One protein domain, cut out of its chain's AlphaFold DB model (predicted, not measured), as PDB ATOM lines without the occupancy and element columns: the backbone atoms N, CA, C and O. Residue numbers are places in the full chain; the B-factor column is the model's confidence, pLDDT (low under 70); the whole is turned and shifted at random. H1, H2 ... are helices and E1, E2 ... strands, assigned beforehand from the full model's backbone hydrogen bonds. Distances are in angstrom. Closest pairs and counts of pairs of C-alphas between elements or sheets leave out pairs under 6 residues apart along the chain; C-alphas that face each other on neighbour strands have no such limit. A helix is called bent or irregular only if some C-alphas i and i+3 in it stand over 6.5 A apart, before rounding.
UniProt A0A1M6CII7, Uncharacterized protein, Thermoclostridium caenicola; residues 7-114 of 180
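Overview. This is residues 7 to 114 of the 180 residues of an uncharacterized protein of Thermoclostridium caenicola (UniProt A0A1M6CII7). A long, twisted sheet of four strands has one kinked helix, H1, packed on one face, and the hairpin of E2 and E3 runs on past E4 as a narrow arm to one end of the longest axis. At the other end the short helix H2 packs beside the start of H1, and E5 then passes near E4, one of the sheet's two edge strands. The printed part has 108 residues with five named strands and two named helices, in the order E1 E2 E3 H1 E4 H2 E5; the class is mixed, helices and strands. The sheet's order is E1, E2, E3, E4, mixed, with E3 and E4 parallel and the other neighbours antiparallel. The whole is loose, with a radius of gyration of the C-alphas of 16.9 A and spans of 55 by 27 by 24 A, only just a rod.

Along the chain. E1, residues 7 to 13, begins at C-alpha 7 (-5.986, -24.133, 8.712) and is 13.2 A long. E2, residues 16 to 31, measures 40.3 A and bends by 93 degrees at residue 19. E3, residues 38 to 52, measures 43.0 A. H1, residues 56 to 74, measures 24.5 A; it has a kink of 64 degrees near residue 68 and is irregular, with C-alphas 68 and 71 8.0 A apart. E4, residues 80 to 91, measures 32.4 A and begins at C-alpha 80 (13.547, -20.454, 10.988). H2, residues 97 to 105, measures 12.6 A. E5, residues 108 to 111, measures 10.5 A and ends at C-alpha 111 (18.184, -29.074, 16.846).

Arrangement. E1, E2 and E3 form a meander, each strand the antiparallel neighbour of the one before. In the hairpin of E1 and E2, N 8 and O 21 are 2.8 A apart, within hydrogen-bond range. In the hairpin of E2 and E3, N 26 and O 44 are 2.9 A apart. E3, H1 and E4 form a strand-helix-strand unit, two parallel neighbour strands with a helix between, and its crossover is right-handed; N 47 and O 84 of E3 and E4 are 2.9 A apart. H1 is on the sheet at a height of 8.4 A, making two layers, a sheet with a helix on one face. It lies over E3 and runs slantwise to the strands, only just, at 30.4 degrees to E3 on the local plane. With residues 56 to 59 alone H1 touches H2, at a shallow tilt of 28 degrees, the same way; their closest C-alphas, of Leu 56 and Ala 99, are 4.4 A apart. H2 is only just not on the sheet, with 4 pairs of C-alphas within 10 A. E5 pairs with no named strand and is near E4. Every O i to N i+4 pair is within hydrogen-bond range in H2, and 13 of 15 in H1.

Size, cuts and confidence. The two C-alphas farthest apart, of Leu 33 and Asn 93, are 55.1 A apart. The printed part has no cut and no long link; the link from E2 to E3 is short and the others are tight. The mean pLDDT of the printed part is 92.8, and residue 35 alone is under 70.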
ATOM      1  N   VAL A   7      -5.421 -22.818   8.374       95.25
ATOM      2  CA  VAL A   7      -5.986 -24.133   8.712       95.25
ATOM      3  C   VAL A   7      -6.330 -24.906   7.442       95.25
ATOM      4  O   VAL A   7      -7.032 -24.403   6.568       95.25
ATOM      5  N   LYS A   8      -5.868 -26.153   7.359       96.94
ATOM      6  CA  LYS A   8      -6.170 -27.103   6.284       96.94
ATOM      7  C   LYS A   8      -6.852 -28.335   6.876       96.94
ATOM      8  O   LYS A   8      -6.365 -28.899   7.852       96.94
ATOM      9  N   LYS A   9      -7.978 -28.747   6.291       97.00
ATOM     10  CA  LYS A   9      -8.699 -29.978   6.664       97.00
ATOM     11  C   LYS A   9      -8.181 -31.153   5.841       97.00
ATOM     12  O   LYS A   9      -7.882 -30.957   4.666       97.00
ATOM     13  N   HIS A  10      -8.129 -32.345   6.434       95.75
ATOM     14  CA  HIS A  10      -7.743 -33.593   5.759       95.75
ATOM     15  C   HIS A  10      -6.394 -33.484   5.027       95.75
ATOM     16  O   HIS A  10      -6.239 -33.942   3.896       95.75
ATOM     17  N   ALA A  11      -5.430 -32.803   5.648       94.31
ATOM     18  CA  ALA A  11      -4.120 -32.584   5.056       94.31
ATOM     19  C   ALA A  11      -3.227 -33.815   5.244       94.31
ATOM     20  O   ALA A  11      -3.301 -34.498   6.264       94.31
ATOM     21  N   ILE A  12      -2.352 -34.055   4.270       96.62
ATOM     22  CA  ILE A  12      -1.301 -35.067   4.357       96.62
ATOM     23  C   ILE A  12       0.008 -34.348   4.681       96.62
ATOM     24  O   ILE A  12       0.384 -33.396   3.995       96.62
ATOM     25  N   VAL A  13       0.690 -34.790   5.732       96.56
ATOM     26  CA  VAL A  13       1.995 -34.274   6.162       96.56
ATOM     27  C   VAL A  13       2.921 -35.469   6.282       96.56
ATOM     28  O   VAL A  13       2.558 -36.409   6.976       96.56
ATOM     29  N   ALA A  14       4.074 -35.443   5.601       96.06
ATOM     30  CA  ALA A  14       5.034 -36.557   5.546       96.06
ATOM     31  C   ALA A  14       4.330 -37.926   5.444       96.06
ATOM     32  O   ALA A  14       4.413 -38.764   6.341       96.06
ATOM     33  N   GLU A  15       3.520 -38.057   4.385       96.00
ATOM     34  CA  GLU A  15       2.752 -39.260   4.015       96.00
ATOM     35  C   GLU A  15       1.676 -39.711   5.018       96.00
ATOM     36  O   GLU A  15       0.959 -40.678   4.765       96.00
ATOM     37  N   ARG A  16       1.477 -38.978   6.119       97.12
ATOM     38  CA  ARG A  16       0.457 -39.274   7.124       97.12
ATOM     39  C   ARG A  16      -0.751 -38.337   7.001       97.12
ATOM     40  O   ARG A  16      -0.567 -37.117   6.940       97.12
ATOM     41  N   PRO A  17      -1.989 -38.861   6.996       97.62
ATOM     42  CA  PRO A  17      -3.190 -38.034   7.011       97.62
ATOM     43  C   PRO A  17      -3.456 -37.441   8.402       97.62
ATOM     44  O   PRO A  17      -3.258 -38.090   9.426       97.62
ATOM     45  N   PHE A  18      -3.970 -36.214   8.429       98.25
ATOM     46  CA  PHE A  18      -4.417 -35.511   9.631       98.25
ATOM     47  C   PHE A  18      -5.808 -34.923   9.414       98.25
ATOM     48  O   PHE A  18      -6.109 -34.407   8.337       98.25
ATOM     49  N   LEU A  19      -6.646 -34.933  10.455       97.31
ATOM     50  CA  LEU A  19      -7.977 -34.316  10.412       97.31
ATOM     51  C   LEU A  19      -7.876 -32.820  10.113       97.31
ATOM     52  O   LEU A  19      -8.596 -32.276   9.273       97.31
ATOM     53  N   LEU A  20      -6.958 -32.161  10.817       96.94
ATOM     54  CA  LEU A  20      -6.685 -30.741  10.709       96.94
ATOM     55  C   LEU A  20      -5.190 -30.509  10.852       96.94
ATOM     56  O   LEU A  20      -4.520 -31.119  11.685       96.94
ATOM     57  N   VAL A  21      -4.697 -29.563  10.072       97.88
ATOM     58  CA  VAL A  21      -3.357 -29.018  10.212       97.88
ATOM     59  C   VAL A  21      -3.480 -27.508  10.271       97.88
ATOM     60  O   VAL A  21      -4.101 -26.903   9.396       97.88
ATOM     61  N   ALA A  22      -2.908 -26.894  11.301       96.62
ATOM     62  CA  ALA A  22      -2.892 -25.449  11.450       96.62
ATOM     63  C   ALA A  22      -1.457 -24.944  11.549       96.62
ATOM     64  O   ALA A  22      -0.652 -25.479  12.310       96.62
ATOM     65  N   HIS A  23      -1.152 -23.889  10.802       95.06
ATOM     66  CA  HIS A  23       0.160 -23.256  10.811       95.06
ATOM     67  C   HIS A  23       0.042 -21.772  11.111       95.06
ATOM     68  O   HIS A  23      -0.846 -21.093  10.601       95.06
ATOM     69  N   HIS A  24       0.971 -21.265  11.905       93.50
ATOM     70  CA  HIS A  24       1.145 -19.841  12.129       93.50
ATOM     71  C   HIS A  24       2.636 -19.546  12.208       93.50
ATOM     72  O   HIS A  24       3.343 -20.164  13.000       93.50
ATOM     73  N   THR A  25       3.104 -18.583  11.427       92.25
ATOM     74  CA  THR A  25       4.479 -18.092  11.503       92.25
ATOM     75  C   THR A  25       4.430 -16.631  11.895       92.25
ATOM     76  O   THR A  25       3.659 -15.860  11.330       92.25
ATOM     77  N   ASN A  26       5.245 -16.264  12.877       90.25
ATOM     78  CA  ASN A  26       5.503 -14.877  13.215       90.25
ATOM     79  C   ASN A  26       6.986 -14.591  13.037       90.25
ATOM     80  O   ASN A  26       7.825 -15.456  13.289       90.25
ATOM     81  N   THR A  27       7.300 -13.362  12.665       87.94
ATOM     82  CA  THR A  27       8.671 -12.914  12.516       87.94
ATOM     83  C   THR A  27       9.017 -11.959  13.645       87.94
ATOM     84  O   THR A  27       8.300 -11.000  13.917       87.94
ATOM     85  N   ILE A  28      10.114 -12.246  14.335       83.81
ATOM     86  CA  ILE A  28      10.634 -11.454  15.444       83.81
ATOM     87  C   ILE A  28      11.918 -10.795  14.958       83.81
ATOM     88  O   ILE A  28      12.858 -11.487  14.573       83.81
ATOM     89  N   GLY A  29      11.948  -9.466  14.973       80.31
ATOM     90  CA  GLY A  29      13.127  -8.678  14.630       80.31
ATOM     91  C   GLY A  29      13.678  -7.932  15.841       80.31
ATOM     92  O   GLY A  29      12.917  -7.513  16.713       80.31
ATOM     93  N   ARG A  30      14.999  -7.744  15.890       74.69
ATOM     94  CA  ARG A  30      15.640  -6.734  16.741       74.69
ATOM     95  C   ARG A  30      16.039  -5.558  15.872       74.69
ATOM     96  O   ARG A  30      16.668  -5.752  14.837       74.69
ATOM     97  N   THR A  31      15.732  -4.355  16.326       75.94
ATOM     98  CA  THR A  31      16.091  -3.110  15.646       75.94
ATOM     99  C   THR A  31      17.058  -2.300  16.506       75.94
ATOM    100  O   THR A  31      16.976  -2.380  17.732       75.94
ATOM    101  N   LEU A  32      17.969  -1.525  15.904       71.25
ATOM    102  CA  LEU A  32      18.870  -0.642  16.669       71.25
ATOM    103  C   LEU A  32      18.144   0.588  17.212       71.25
ATOM    104  O   LEU A  32      18.099   0.799  18.419       71.25
ATOM    105  N   LEU A  33      17.620   1.417  16.309       72.50
ATOM    106  CA  LEU A  33      17.093   2.750  16.617       72.50
ATOM    107  C   LEU A  33      15.710   2.954  16.002       72.50
ATOM    108  O   LEU A  33      14.812   3.463  16.666       72.50
ATOM    109  N   THR A  34      15.529   2.527  14.753       71.75
ATOM    110  CA  THR A  34      14.250   2.612  14.044       71.75
ATOM    111  C   THR A  34      13.821   1.251  13.501       71.75
ATOM    112  O   THR A  34      14.644   0.355  13.339       71.75
ATOM    113  N   GLU A  35      12.541   1.100  13.146       67.25
ATOM    114  CA  GLU A  35      12.012  -0.113  12.490       67.25
ATOM    115  C   GLU A  35      12.707  -0.449  11.156       67.25
ATOM    116  O   GLU A  35      12.574  -1.560  10.652       67.25
ATOM    117  N   LYS A  36      13.474   0.494  10.591       72.12
ATOM    118  CA  LYS A  36      14.276   0.302   9.376       72.12
ATOM    119  C   LYS A  36      15.680  -0.243   9.664       72.12
ATOM    120  O   LYS A  36      16.321  -0.754   8.752       72.12
ATOM    121  N   ASP A  37      16.140  -0.175  10.913       74.62
ATOM    122  CA  ASP A  37      17.481  -0.591  11.336       74.62
ATOM    123  C   ASP A  37      17.456  -2.013  11.911       74.62
ATOM    124  O   ASP A  37      17.771  -2.227  13.086       74.62
ATOM    125  N   ILE A  38      17.019  -2.985  11.109       75.56
ATOM    126  CA  ILE A  38      16.910  -4.388  11.530       75.56
ATOM    127  C   ILE A  38      18.318  -4.983  11.683       75.56
ATOM    128  O   ILE A  38      19.075  -5.067  10.722       75.56
ATOM    129  N   ILE A  39      18.656  -5.400  12.904       77.38
ATOM    130  CA  ILE A  39      19.911  -6.090  13.238       77.38
ATOM    131  C   ILE A  39      19.799  -7.555  12.853       77.38
ATOM    132  O   ILE A  39      20.657  -8.098  12.174       77.38
ATOM    133  N   ASP A  40      18.725  -8.176  13.331       73.44
ATOM    134  CA  ASP A  40      18.475  -9.600  13.214       73.44
ATOM    135  C   ASP A  40      16.975  -9.826  13.082       73.44
ATOM    136  O   ASP A  40      16.186  -9.158  13.757       73.44
ATOM    137  N   GLN A  41      16.587 -10.797  12.264       83.19
ATOM    138  CA  GLN A  41      15.200 -11.180  12.041       83.19
ATOM    139  C   GLN A  41      15.094 -12.699  12.002       83.19
ATOM    140  O   GLN A  41      15.869 -13.366  11.322       83.19
ATOM    141  N   TYR A  42      14.128 -13.243  12.736       85.69
ATOM    142  CA  TYR A  42      13.961 -14.679  12.897       85.69
ATOM    143  C   TYR A  42      12.491 -15.081  12.849       85.69
ATOM    144  O   TYR A  42      11.629 -14.424  13.434       85.69
ATOM    145  N   GLU A  43      12.198 -16.208  12.214       90.19
ATOM    146  CA  GLU A  43      10.870 -16.807  12.214       90.19
ATOM    147  C   GLU A  43      10.668 -17.730  13.417       90.19
ATOM    148  O   GLU A  43      11.484 -18.610  13.725       90.19
ATOM    149  N   VAL A  44       9.510 -17.572  14.052       91.94
ATOM    150  CA  VAL A  44       8.957 -18.514  15.016       91.94
ATOM    151  C   VAL A  44       7.681 -19.102  14.438       91.94
ATOM    152  O   VAL A  44       6.695 -18.397  14.213       91.94
ATOM    153  N   SER A  45       7.694 -20.411  14.217       94.12
ATOM    154  CA  SER A  45       6.569 -21.149  13.657       94.12
ATOM    155  C   SER A  45       5.834 -21.948  14.730       94.12
ATOM    156  O   SER A  45       6.415 -22.448  15.692       94.12
ATOM    157  N   THR A  46       4.524 -22.056  14.573       95.69
ATOM    158  CA  THR A  46       3.644 -22.938  15.330       95.69
ATOM    159  C   THR A  46       2.942 -23.871  14.358       95.69
ATOM    160  O   THR A  46       2.342 -23.411  13.387       95.69
ATOM    161  N   ILE A  47       2.995 -25.169  14.645       97.12
ATOM    162  CA  ILE A  47       2.341 -26.219  13.866       97.12
ATOM    163  C   ILE A  47       1.419 -26.998  14.798       97.12
ATOM    164  O   ILE A  47       1.851 -27.466  15.847       97.12
ATOM    165  N   ILE A  48       0.157 -27.157  14.417       97.94
ATOM    166  CA  ILE A  48      -0.809 -28.005  15.114       97.94
ATOM    167  C   ILE A  48      -1.195 -29.129  14.163       97.94
ATOM    168  O   ILE A  48      -1.652 -28.858  13.053       97.94
ATOM    169  N   LEU A  49      -1.010 -30.372  14.598       98.38
ATOM    170  CA  LEU A  49      -1.356 -31.569  13.836       98.38
ATOM    171  C   LEU A  49      -2.420 -32.341  14.609       98.38
ATOM    172  O   LEU A  49      -2.157 -32.792  15.722       98.38
ATOM    173  N   VAL A  50      -3.619 -32.469  14.045       98.19
ATOM    174  CA  VAL A  50      -4.776 -33.057  14.731       98.19
ATOM    175  C   VAL A  50      -5.081 -34.442  14.180       98.19
ATOM    176  O   VAL A  50      -5.315 -34.604  12.981       98.19
ATOM    177  N   HIS A  51      -5.122 -35.431  15.066       98.00
ATOM    178  CA  HIS A  51      -5.396 -36.830  14.752       98.00
ATOM    179  C   HIS A  51      -6.315 -37.440  15.820       98.00
ATOM    180  O   HIS A  51      -6.359 -36.954  16.949       98.00
ATOM    181  N   THR A  52      -7.057 -38.495  15.491       97.75
ATOM    182  CA  THR A  52      -7.816 -39.267  16.488       97.75
ATOM    183  C   THR A  52      -6.913 -40.237  17.246       97.75
ATOM    184  O   THR A  52      -5.872 -40.654  16.739       97.75
ATOM    185  N   ALA A  53      -7.293 -40.589  18.468       97.81
ATOM    186  CA  ALA A  53      -6.662 -41.661  19.219       97.81
ATOM    187  C   ALA A  53      -7.682 -42.348  20.132       97.81
ATOM    188  O   ALA A  53      -8.611 -41.722  20.638       97.81
ATOM    189  N   GLU A  54      -7.473 -43.634  20.368       97.44
ATOM    190  CA  GLU A  54      -8.300 -44.455  21.257       97.44
ATOM    191  C   GLU A  54      -7.518 -44.942  22.478       97.44
ATOM    192  O   GLU A  54      -8.096 -45.232  23.522       97.44
ATOM    193  N   ASN A  55      -6.192 -45.040  22.365       97.62
ATOM    194  CA  ASN A  55      -5.328 -45.620  23.385       97.62
ATOM    195  C   ASN A  55      -3.898 -45.056  23.322       97.62
ATOM    196  O   ASN A  55      -3.538 -44.288  22.426       97.62
ATOM    197  N   LEU A  56      -3.077 -45.452  24.297       97.94
ATOM    198  CA  LEU A  56      -1.683 -45.030  24.411       97.94
ATOM    199  C   LEU A  56      -0.819 -45.461  23.216       97.94
ATOM    200  O   LEU A  56       0.066 -44.705  22.817       97.94
ATOM    201  N   GLU A  57      -1.060 -46.635  22.633       98.38
ATOM    202  CA  GLU A  57      -0.247 -47.139  21.517       98.38
ATOM    203  C   GLU A  57      -0.384 -46.259  20.274       98.38
ATOM    204  O   GLU A  57       0.621 -45.919  19.655       98.38
ATOM    205  N   GLN A  58      -1.590 -45.775  19.974       98.06
ATOM    206  CA  GLN A  58      -1.802 -44.825  18.877       98.06
ATOM    207  C   GLN A  58      -1.125 -43.467  19.143       98.06
ATOM    208  O   GLN A  58      -0.563 -42.863  18.226       98.06
ATOM    209  N   ILE A  59      -1.100 -42.993  20.398       98.06
ATOM    210  CA  ILE A  59      -0.307 -41.803  20.756       98.06
ATOM    211  C   ILE A  59       1.188 -42.076  20.535       98.06
ATOM    212  O   ILE A  59       1.893 -41.238  19.969       98.06
ATOM    213  N   ARG A  60       1.691 -43.233  20.979       98.38
ATOM    214  CA  ARG A  60       3.102 -43.609  20.819       98.38
ATOM    215  C   ARG A  60       3.490 -43.667  19.350       98.38
ATOM    216  O   ARG A  60       4.481 -43.043  18.983       98.38
ATOM    217  N   GLU A  61       2.678 -44.314  18.523       98.31
ATOM    218  CA  GLU A  61       2.844 -44.361  17.071       98.31
ATOM    219  C   GLU A  61       2.937 -42.948  16.476       98.31
ATOM    220  O   GLU A  61       3.897 -42.635  15.773       98.31
ATOM    221  N   LEU A  62       2.009 -42.052  16.832       98.25
ATOM    222  CA  LEU A  62       2.011 -40.670  16.352       98.25
ATOM    223  C   LEU A  62       3.279 -39.906  16.772       98.25
ATOM    224  O   LEU A  62       3.885 -39.187  15.972       98.25
ATOM    225  N   THR A  63       3.709 -40.057  18.025       98.19
ATOM    226  CA  THR A  63       4.923 -39.391  18.519       98.19
ATOM    227  C   THR A  63       6.209 -39.947  17.915       98.19
ATOM    228  O   THR A  63       7.160 -39.189  17.695       98.19
ATOM    229  N   GLN A  64       6.244 -41.251  17.637       98.38
ATOM    230  CA  GLN A  64       7.361 -41.905  16.970       98.38
ATOM    231  C   GLN A  64       7.442 -41.457  15.508       98.38
ATOM    232  O   GLN A  64       8.513 -41.040  15.068       98.38
ATOM    233  N   TRP A  65       6.305 -41.410  14.807       98.38
ATOM    234  CA  TRP A  65       6.220 -40.857  13.457       98.38
ATOM    235  C   TRP A  65       6.774 -39.427  13.405       98.38
ATOM    236  O   TRP A  65       7.613 -39.124  12.555       98.38
ATOM    237  N   LEU A  66       6.394 -38.554  14.349       98.44
ATOM    238  CA  LEU A  66       6.895 -37.176  14.369       98.44
ATOM    239  C   LEU A  66       8.414 -37.129  14.576       98.44
ATOM    240  O   LEU A  66       9.104 -36.302  13.980       98.44
ATOM    241  N   LYS A  67       8.957 -38.003  15.428       97.69
ATOM    242  CA  LYS A  67      10.401 -38.078  15.684       97.69
ATOM    243  C   LYS A  67      11.184 -38.424  14.417       97.69
ATOM    244  O   LYS A  67      12.234 -37.815  14.173       97.69
ATOM    245  N   GLU A  68      10.667 -39.359  13.628       97.88
ATOM    246  CA  GLU A  68      11.248 -39.812  12.362       97.88
ATOM    247  C   GLU A  68      11.139 -38.730  11.278       97.88
ATOM    248  O   GLU A  68      12.147 -38.368  10.668       97.88
ATOM    249  N   HIS A  69       9.972 -38.095  11.149       97.75
ATOM    250  CA  HIS A  69       9.660 -37.147  10.069       97.75
ATOM    251  C   HIS A  69       9.856 -35.674  10.458       97.75
ATOM    252  O   HIS A  69       9.477 -34.758   9.730       97.75
ATOM    253  N   MET A  70      10.502 -35.405  11.598       96.06
ATOM    254  CA  MET A  70      10.653 -34.054  12.155       96.06
ATOM    255  C   MET A  70      11.235 -33.045  11.152       96.06
ATOM    256  O   MET A  70      10.874 -31.872  11.160       96.06
ATOM    257  N   ARG A  71      12.155 -33.480  10.282       94.94
ATOM    258  CA  ARG A  71      12.771 -32.596   9.282       94.94
ATOM    259  C   ARG A  71      11.780 -32.177   8.195       94.94
ATOM    260  O   ARG A  71      11.820 -31.025   7.778       94.94
ATOM    261  N   GLU A  72      10.913 -33.084   7.763       96.06
ATOM    262  CA  GLU A  72       9.886 -32.828   6.747       96.06
ATOM    263  C   GLU A  72       8.744 -31.979   7.303       96.06
ATOM    264  O   GLU A  72       8.245 -31.096   6.610       96.06
ATOM    265  N   VAL A  73       8.386 -32.192   8.574       96.81
ATOM    266  CA  VAL A  73       7.369 -31.397   9.277       96.81
ATOM    267  C   VAL A  73       7.848 -29.961   9.506       96.81
ATOM    268  O   VAL A  73       7.108 -29.015   9.261       96.81
ATOM    269  N   VAL A  74       9.085 -29.785   9.984       94.81
ATOM    270  CA  VAL A  74       9.621 -28.462  10.357       94.81
ATOM    271  C   VAL A  74      10.150 -27.685   9.156       94.81
ATOM    272  O   VAL A  74      10.116 -26.455   9.168       94.81
ATOM    273  N   GLN A  75      10.672 -28.378   8.140       93.12
ATOM    274  CA  GLN A  75      11.349 -27.783   6.981       93.12
ATOM    275  C   GLN A  75      12.406 -26.737   7.399       93.12
ATOM    276  O   GLN A  75      12.280 -25.561   7.063       93.12
ATOM    277  N   PRO A  76      13.423 -27.124   8.194       91.00
ATOM    278  CA  PRO A  76      14.345 -26.179   8.822       91.00
ATOM    279  C   PRO A  76      15.123 -25.346   7.792       91.00
ATOM    280  O   PRO A  76      15.693 -25.893   6.842       91.00
ATOM    281  N   SER A  77      15.208 -24.039   8.035       88.38
ATOM    282  CA  SER A  77      15.922 -23.047   7.220       88.38
ATOM    283  C   SER A  77      16.807 -22.158   8.104       88.38
ATOM    284  O   SER A  77      16.758 -22.260   9.328       88.38
ATOM    285  N   SER A  78      17.645 -21.313   7.497       84.12
ATOM    286  CA  SER A  78      18.444 -20.309   8.223       84.12
ATOM    287  C   SER A  78      17.572 -19.310   8.982       84.12
ATOM    288  O   SER A  78      17.921 -18.895  10.082       84.12
ATOM    289  N   ASP A  79      16.423 -18.971   8.406       84.56
ATOM    290  CA  ASP A  79      15.561 -17.903   8.915       84.56
ATOM    291  C   ASP A  79      14.606 -18.441   9.990       84.56
ATOM    292  O   ASP A  79      14.102 -17.696  10.831       84.56
ATOM    293  N   ARG A  80      14.390 -19.763  10.012       85.25
ATOM    294  CA  ARG A  80      13.547 -20.454  10.988       85.25
ATOM    295  C   ARG A  80      14.312 -20.754  12.260       85.25
ATOM    296  O   ARG A  80      14.921 -21.811  12.413       85.25
ATOM    297  N   TYR A  81      14.205 -19.842  13.216       88.75
ATOM    298  CA  TYR A  81      14.848 -19.997  14.512       88.75
ATOM    299  C   TYR A  81      14.176 -21.066  15.367       88.75
ATOM    300  O   TYR A  81      14.863 -21.929  15.907       88.75
ATOM    301  N   TYR A  82      12.844 -21.039  15.485       93.00
ATOM    302  CA  TYR A  82      12.114 -21.955  16.363       93.00
ATOM    303  C   TYR A  82      10.812 -22.451  15.752       93.00
ATOM    304  O   TYR A  82      10.061 -21.686  15.154       93.00
ATOM    305  N   THR A  83      10.517 -23.734  15.945       95.88
ATOM    306  CA  THR A  83       9.207 -24.314  15.628       95.88
ATOM    307  C   THR A  83       8.632 -25.022  16.843       95.88
ATOM    308  O   THR A  83       9.232 -25.961  17.363       95.88
ATOM    309  N   LEU A  84       7.449 -24.596  17.274       96.56
ATOM    310  CA  LEU A  84       6.669 -25.283  18.294       96.56
ATOM    311  C   LEU A  84       5.585 -26.128  17.626       96.56
ATOM    312  O   LEU A  84       4.734 -25.609  16.907       96.56
ATOM    313  N   ILE A  85       5.607 -27.429  17.881       98.12
ATOM    314  CA  ILE A  85       4.669 -28.399  17.326       98.12
ATOM    315  C   ILE A  85       3.752 -28.885  18.446       98.12
ATOM    316  O   ILE A  85       4.213 -29.307  19.506       98.12
ATOM    317  N   ASN A  86       2.448 -28.852  18.212       98.25
ATOM    318  CA  ASN A  86       1.464 -29.457  19.093       98.25
ATOM    319  C   ASN A  86       0.762 -30.594  18.359       98.25
ATOM    320  O   ASN A  86       0.007 -30.371  17.409       98.25
ATOM    321  N   LEU A  87       1.048 -31.815  18.793       98.31
ATOM    322  CA  LEU A  87       0.295 -32.989  18.392       98.31
ATOM    323  C   LEU A  87      -1.005 -33.008  19.198       98.31
ATOM    324  O   LEU A  87      -0.975 -33.081  20.424       98.31
ATOM    325  N   VAL A  88      -2.144 -32.938  18.522       98.12
ATOM    326  CA  VAL A  88      -3.461 -32.974  19.158       98.12
ATOM    327  C   VAL A  88      -4.090 -34.334  18.902       98.12
ATOM    328  O   VAL A  88      -4.373 -34.676  17.755       98.12
ATOM    329  N   ALA A  89      -4.315 -35.091  19.972       97.94
ATOM    330  CA  ALA A  89      -4.996 -36.377  19.945       97.94
ATOM    331  C   ALA A  89      -6.449 -36.203  20.410       97.94
ATOM    332  O   ALA A  89      -6.696 -35.811  21.552       97.94
ATOM    333  N   ILE A  90      -7.410 -36.469  19.527       97.62
ATOM    334  CA  ILE A  90      -8.844 -36.411  19.830       97.62
ATOM    335  C   ILE A  90      -9.330 -37.799  20.231       97.62
ATOM    336  O   ILE A  90      -9.211 -38.744  19.457       97.62
ATOM    337  N   PHE A  91      -9.927 -37.889  21.414       97.38
ATOM    338  CA  PHE A  91     -10.556 -39.087  21.941       97.38
ATOM    339  C   PHE A  91     -12.078 -38.949  21.873       97.38
ATOM    340  O   PHE A  91     -12.663 -38.035  22.463       97.38
ATOM    341  N   GLU A  92     -12.716 -39.872  21.155       96.06
ATOM    342  CA  GLU A  92     -14.181 -39.995  21.107       96.06
ATOM    343  C   GLU A  92     -14.749 -40.624  22.387       96.06
ATOM    344  O   GLU A  92     -15.892 -40.364  22.751       96.06
ATOM    345  N   ASN A  93     -13.923 -41.394  23.099       95.12
ATOM    346  CA  ASN A  93     -14.210 -41.980  24.407       95.12
ATOM    347  C   ASN A  93     -13.392 -41.282  25.508       95.12
ATOM    348  O   ASN A  93     -12.617 -40.366  25.236       95.12
ATOM    349  N   HIS A  94     -13.537 -41.712  26.763       95.31
ATOM    350  CA  HIS A  94     -12.669 -41.223  27.837       95.31
ATOM    351  C   HIS A  94     -11.197 -41.548  27.561       95.31
ATOM    352  O   HIS A  94     -10.868 -42.618  27.049       95.31
ATOM    353  N   ILE A  95     -10.310 -40.625  27.940       95.94
ATOM    354  CA  ILE A  95      -8.863 -40.791  27.779       95.94
ATOM    355  C   ILE A  95      -8.367 -41.816  28.811       95.94
ATOM    356  O   ILE A  95      -8.551 -41.589  30.011       95.94
ATOM    357  N   PRO A  96      -7.700 -42.905  28.388       96.62
ATOM    358  CA  PRO A  96      -7.032 -43.818  29.310       96.62
ATOM    359  C   PRO A  96      -5.993 -43.092  30.180       96.62
ATOM    360  O   PRO A  96      -5.265 -42.221  29.704       96.62
ATOM    361  N   GLU A  97      -5.908 -43.437  31.465       96.12
ATOM    362  CA  GLU A  97      -5.036 -42.724  32.414       96.12
ATOM    363  C   GLU A  97      -3.547 -42.804  32.024       96.12
ATOM    364  O   GLU A  97      -2.802 -41.839  32.184       96.12
ATOM    365  N   ASP A  98      -3.110 -43.913  31.433       97.44
ATOM    366  CA  ASP A  98      -1.752 -44.091  30.918       97.44
ATOM    367  C   ASP A  98      -1.460 -43.193  29.699       97.44
ATOM    368  O   ASP A  98      -0.407 -42.550  29.633       97.44
ATOM    369  N   ALA A  99      -2.411 -43.078  28.769       97.00
ATOM    370  CA  ALA A  99      -2.370 -42.152  27.641       97.00
ATOM    371  C   ALA A  99      -2.293 -40.700  28.128       97.00
ATOM    372  O   ALA A  99      -1.479 -39.911  27.635       97.00
ATOM    373  N   ARG A 100      -3.081 -40.362  29.153       95.88
ATOM    374  CA  ARG A 100      -3.054 -39.047  29.788       95.88
ATOM    375  C   ARG A 100      -1.687 -38.756  30.408       95.88
ATOM    376  O   ARG A 100      -1.068 -37.756  30.043       95.88
ATOM    377  N   GLN A 101      -1.175 -39.629  31.272       96.50
ATOM    378  CA  GLN A 101       0.122 -39.442  31.934       96.50
ATOM    379  C   GLN A 101       1.285 -39.343  30.943       96.50
ATOM    380  O   GLN A 101       2.188 -38.517  31.119       96.50
ATOM    381  N   PHE A 102       1.259 -40.151  29.882       97.50
ATOM    382  CA  PHE A 102       2.233 -40.058  28.803       97.50
ATOM    383  C   PHE A 102       2.160 -38.689  28.118       97.50
ATOM    384  O   PHE A 102       3.179 -38.009  27.989       97.50
ATOM    385  N   SER A 103       0.957 -38.252  27.731       95.56
ATOM    386  CA  SER A 103       0.761 -36.973  27.042       95.56
ATOM    387  C   SER A 103       1.182 -35.761  27.879       95.56
ATOM    388  O   SER A 103       1.799 -34.836  27.352       95.56
ATOM    389  N   GLU A 104       0.938 -35.786  29.195       95.00
ATOM    390  CA  GLU A 104       1.278 -34.687  30.103       95.00
ATOM    391  C   GLU A 104       2.795 -34.441  30.184       95.00
ATOM    392  O   GLU A 104       3.244 -33.298  30.339       95.00
ATOM    393  N   ASN A 105       3.585 -35.509  30.051       95.06
ATOM    394  CA  ASN A 105       5.038 -35.486  30.208       95.06
ATOM    395  C   ASN A 105       5.807 -35.556  28.884       95.06
ATOM    396  O   ASN A 105       7.019 -35.333  28.877       95.06
ATOM    397  N   TYR A 106       5.136 -35.838  27.768       96.88
ATOM    398  CA  TYR A 106       5.789 -35.914  26.471       96.88
ATOM    399  C   TYR A 106       6.379 -34.560  26.070       96.88
ATOM    400  O   TYR A 106       5.711 -33.521  26.045       96.88
ATOM    401  N   THR A 107       7.662 -34.572  25.735       96.69
ATOM    402  CA  THR A 107       8.349 -33.450  25.106       96.69
ATOM    403  C   THR A 107       9.436 -34.005  24.206       96.69
ATOM    404  O   THR A 107      10.275 -34.794  24.638       96.69
ATOM    405  N   LEU A 108       9.438 -33.568  22.954       96.94
ATOM    406  CA  LEU A 108      10.468 -33.904  21.985       96.94
ATOM    407  C   LEU A 108      11.175 -32.621  21.564       96.94
ATOM    408  O   LEU A 108      10.526 -31.634  21.240       96.94
ATOM    409  N   ARG A 109      12.506 -32.627  21.568       96.38
ATOM    410  CA  ARG A 109      13.327 -31.506  21.101       96.38
ATOM    411  C   ARG A 109      14.299 -31.992  20.043       96.38
ATOM    412  O   ARG A 109      14.888 -33.061  20.192       96.38
ATOM    413  N   LYS A 110      14.477 -31.204  18.987       95.62
ATOM    414  CA  LYS A 110      15.440 -31.483  17.920       95.62
ATOM    415  C   LYS A 110      16.094 -30.186  17.472       95.62
ATOM    416  O   LYS A 110      15.399 -29.258  17.078       95.62
ATOM    417  N   SER A 111      17.420 -30.124  17.519       95.12
ATOM    418  CA  SER A 111      18.184 -29.074  16.846       95.12
ATOM    419  C   SER A 111      18.533 -29.517  15.427       95.12
ATOM    420  O   SER A 111      18.688 -30.710  15.149       95.12
ATOM    421  N   PHE A 112      18.658 -28.555  14.518       92.75
ATOM    422  CA  PHE A 112      19.037 -28.815  13.135       92.75
ATOM    423  C   PHE A 112      20.374 -28.151  12.834       92.75
ATOM    424  O   PHE A 112      20.544 -26.956  13.061       92.75
ATOM    425  N   LEU A 113      21.323 -28.946  12.326       90.44
ATOM    426  CA  LEU A 113      22.685 -28.513  11.996       90.44
ATOM    427  C   LEU A 113      23.351 -27.745  13.155       90.44
ATOM    428  O   LEU A 113      23.664 -26.570  13.022       90.44
ATOM    429  N   PHE A 114      23.504 -28.388  14.319       85.81
ATOM    430  CA  PHE A 114      24.058 -27.755  15.531       85.81
ATOM    431  C   PHE A 114      23.368 -26.425  15.903       85.81
ATOM    432  O   PHE A 114      24.012 -25.489  16.363       85.81
TER     433      PHE A 114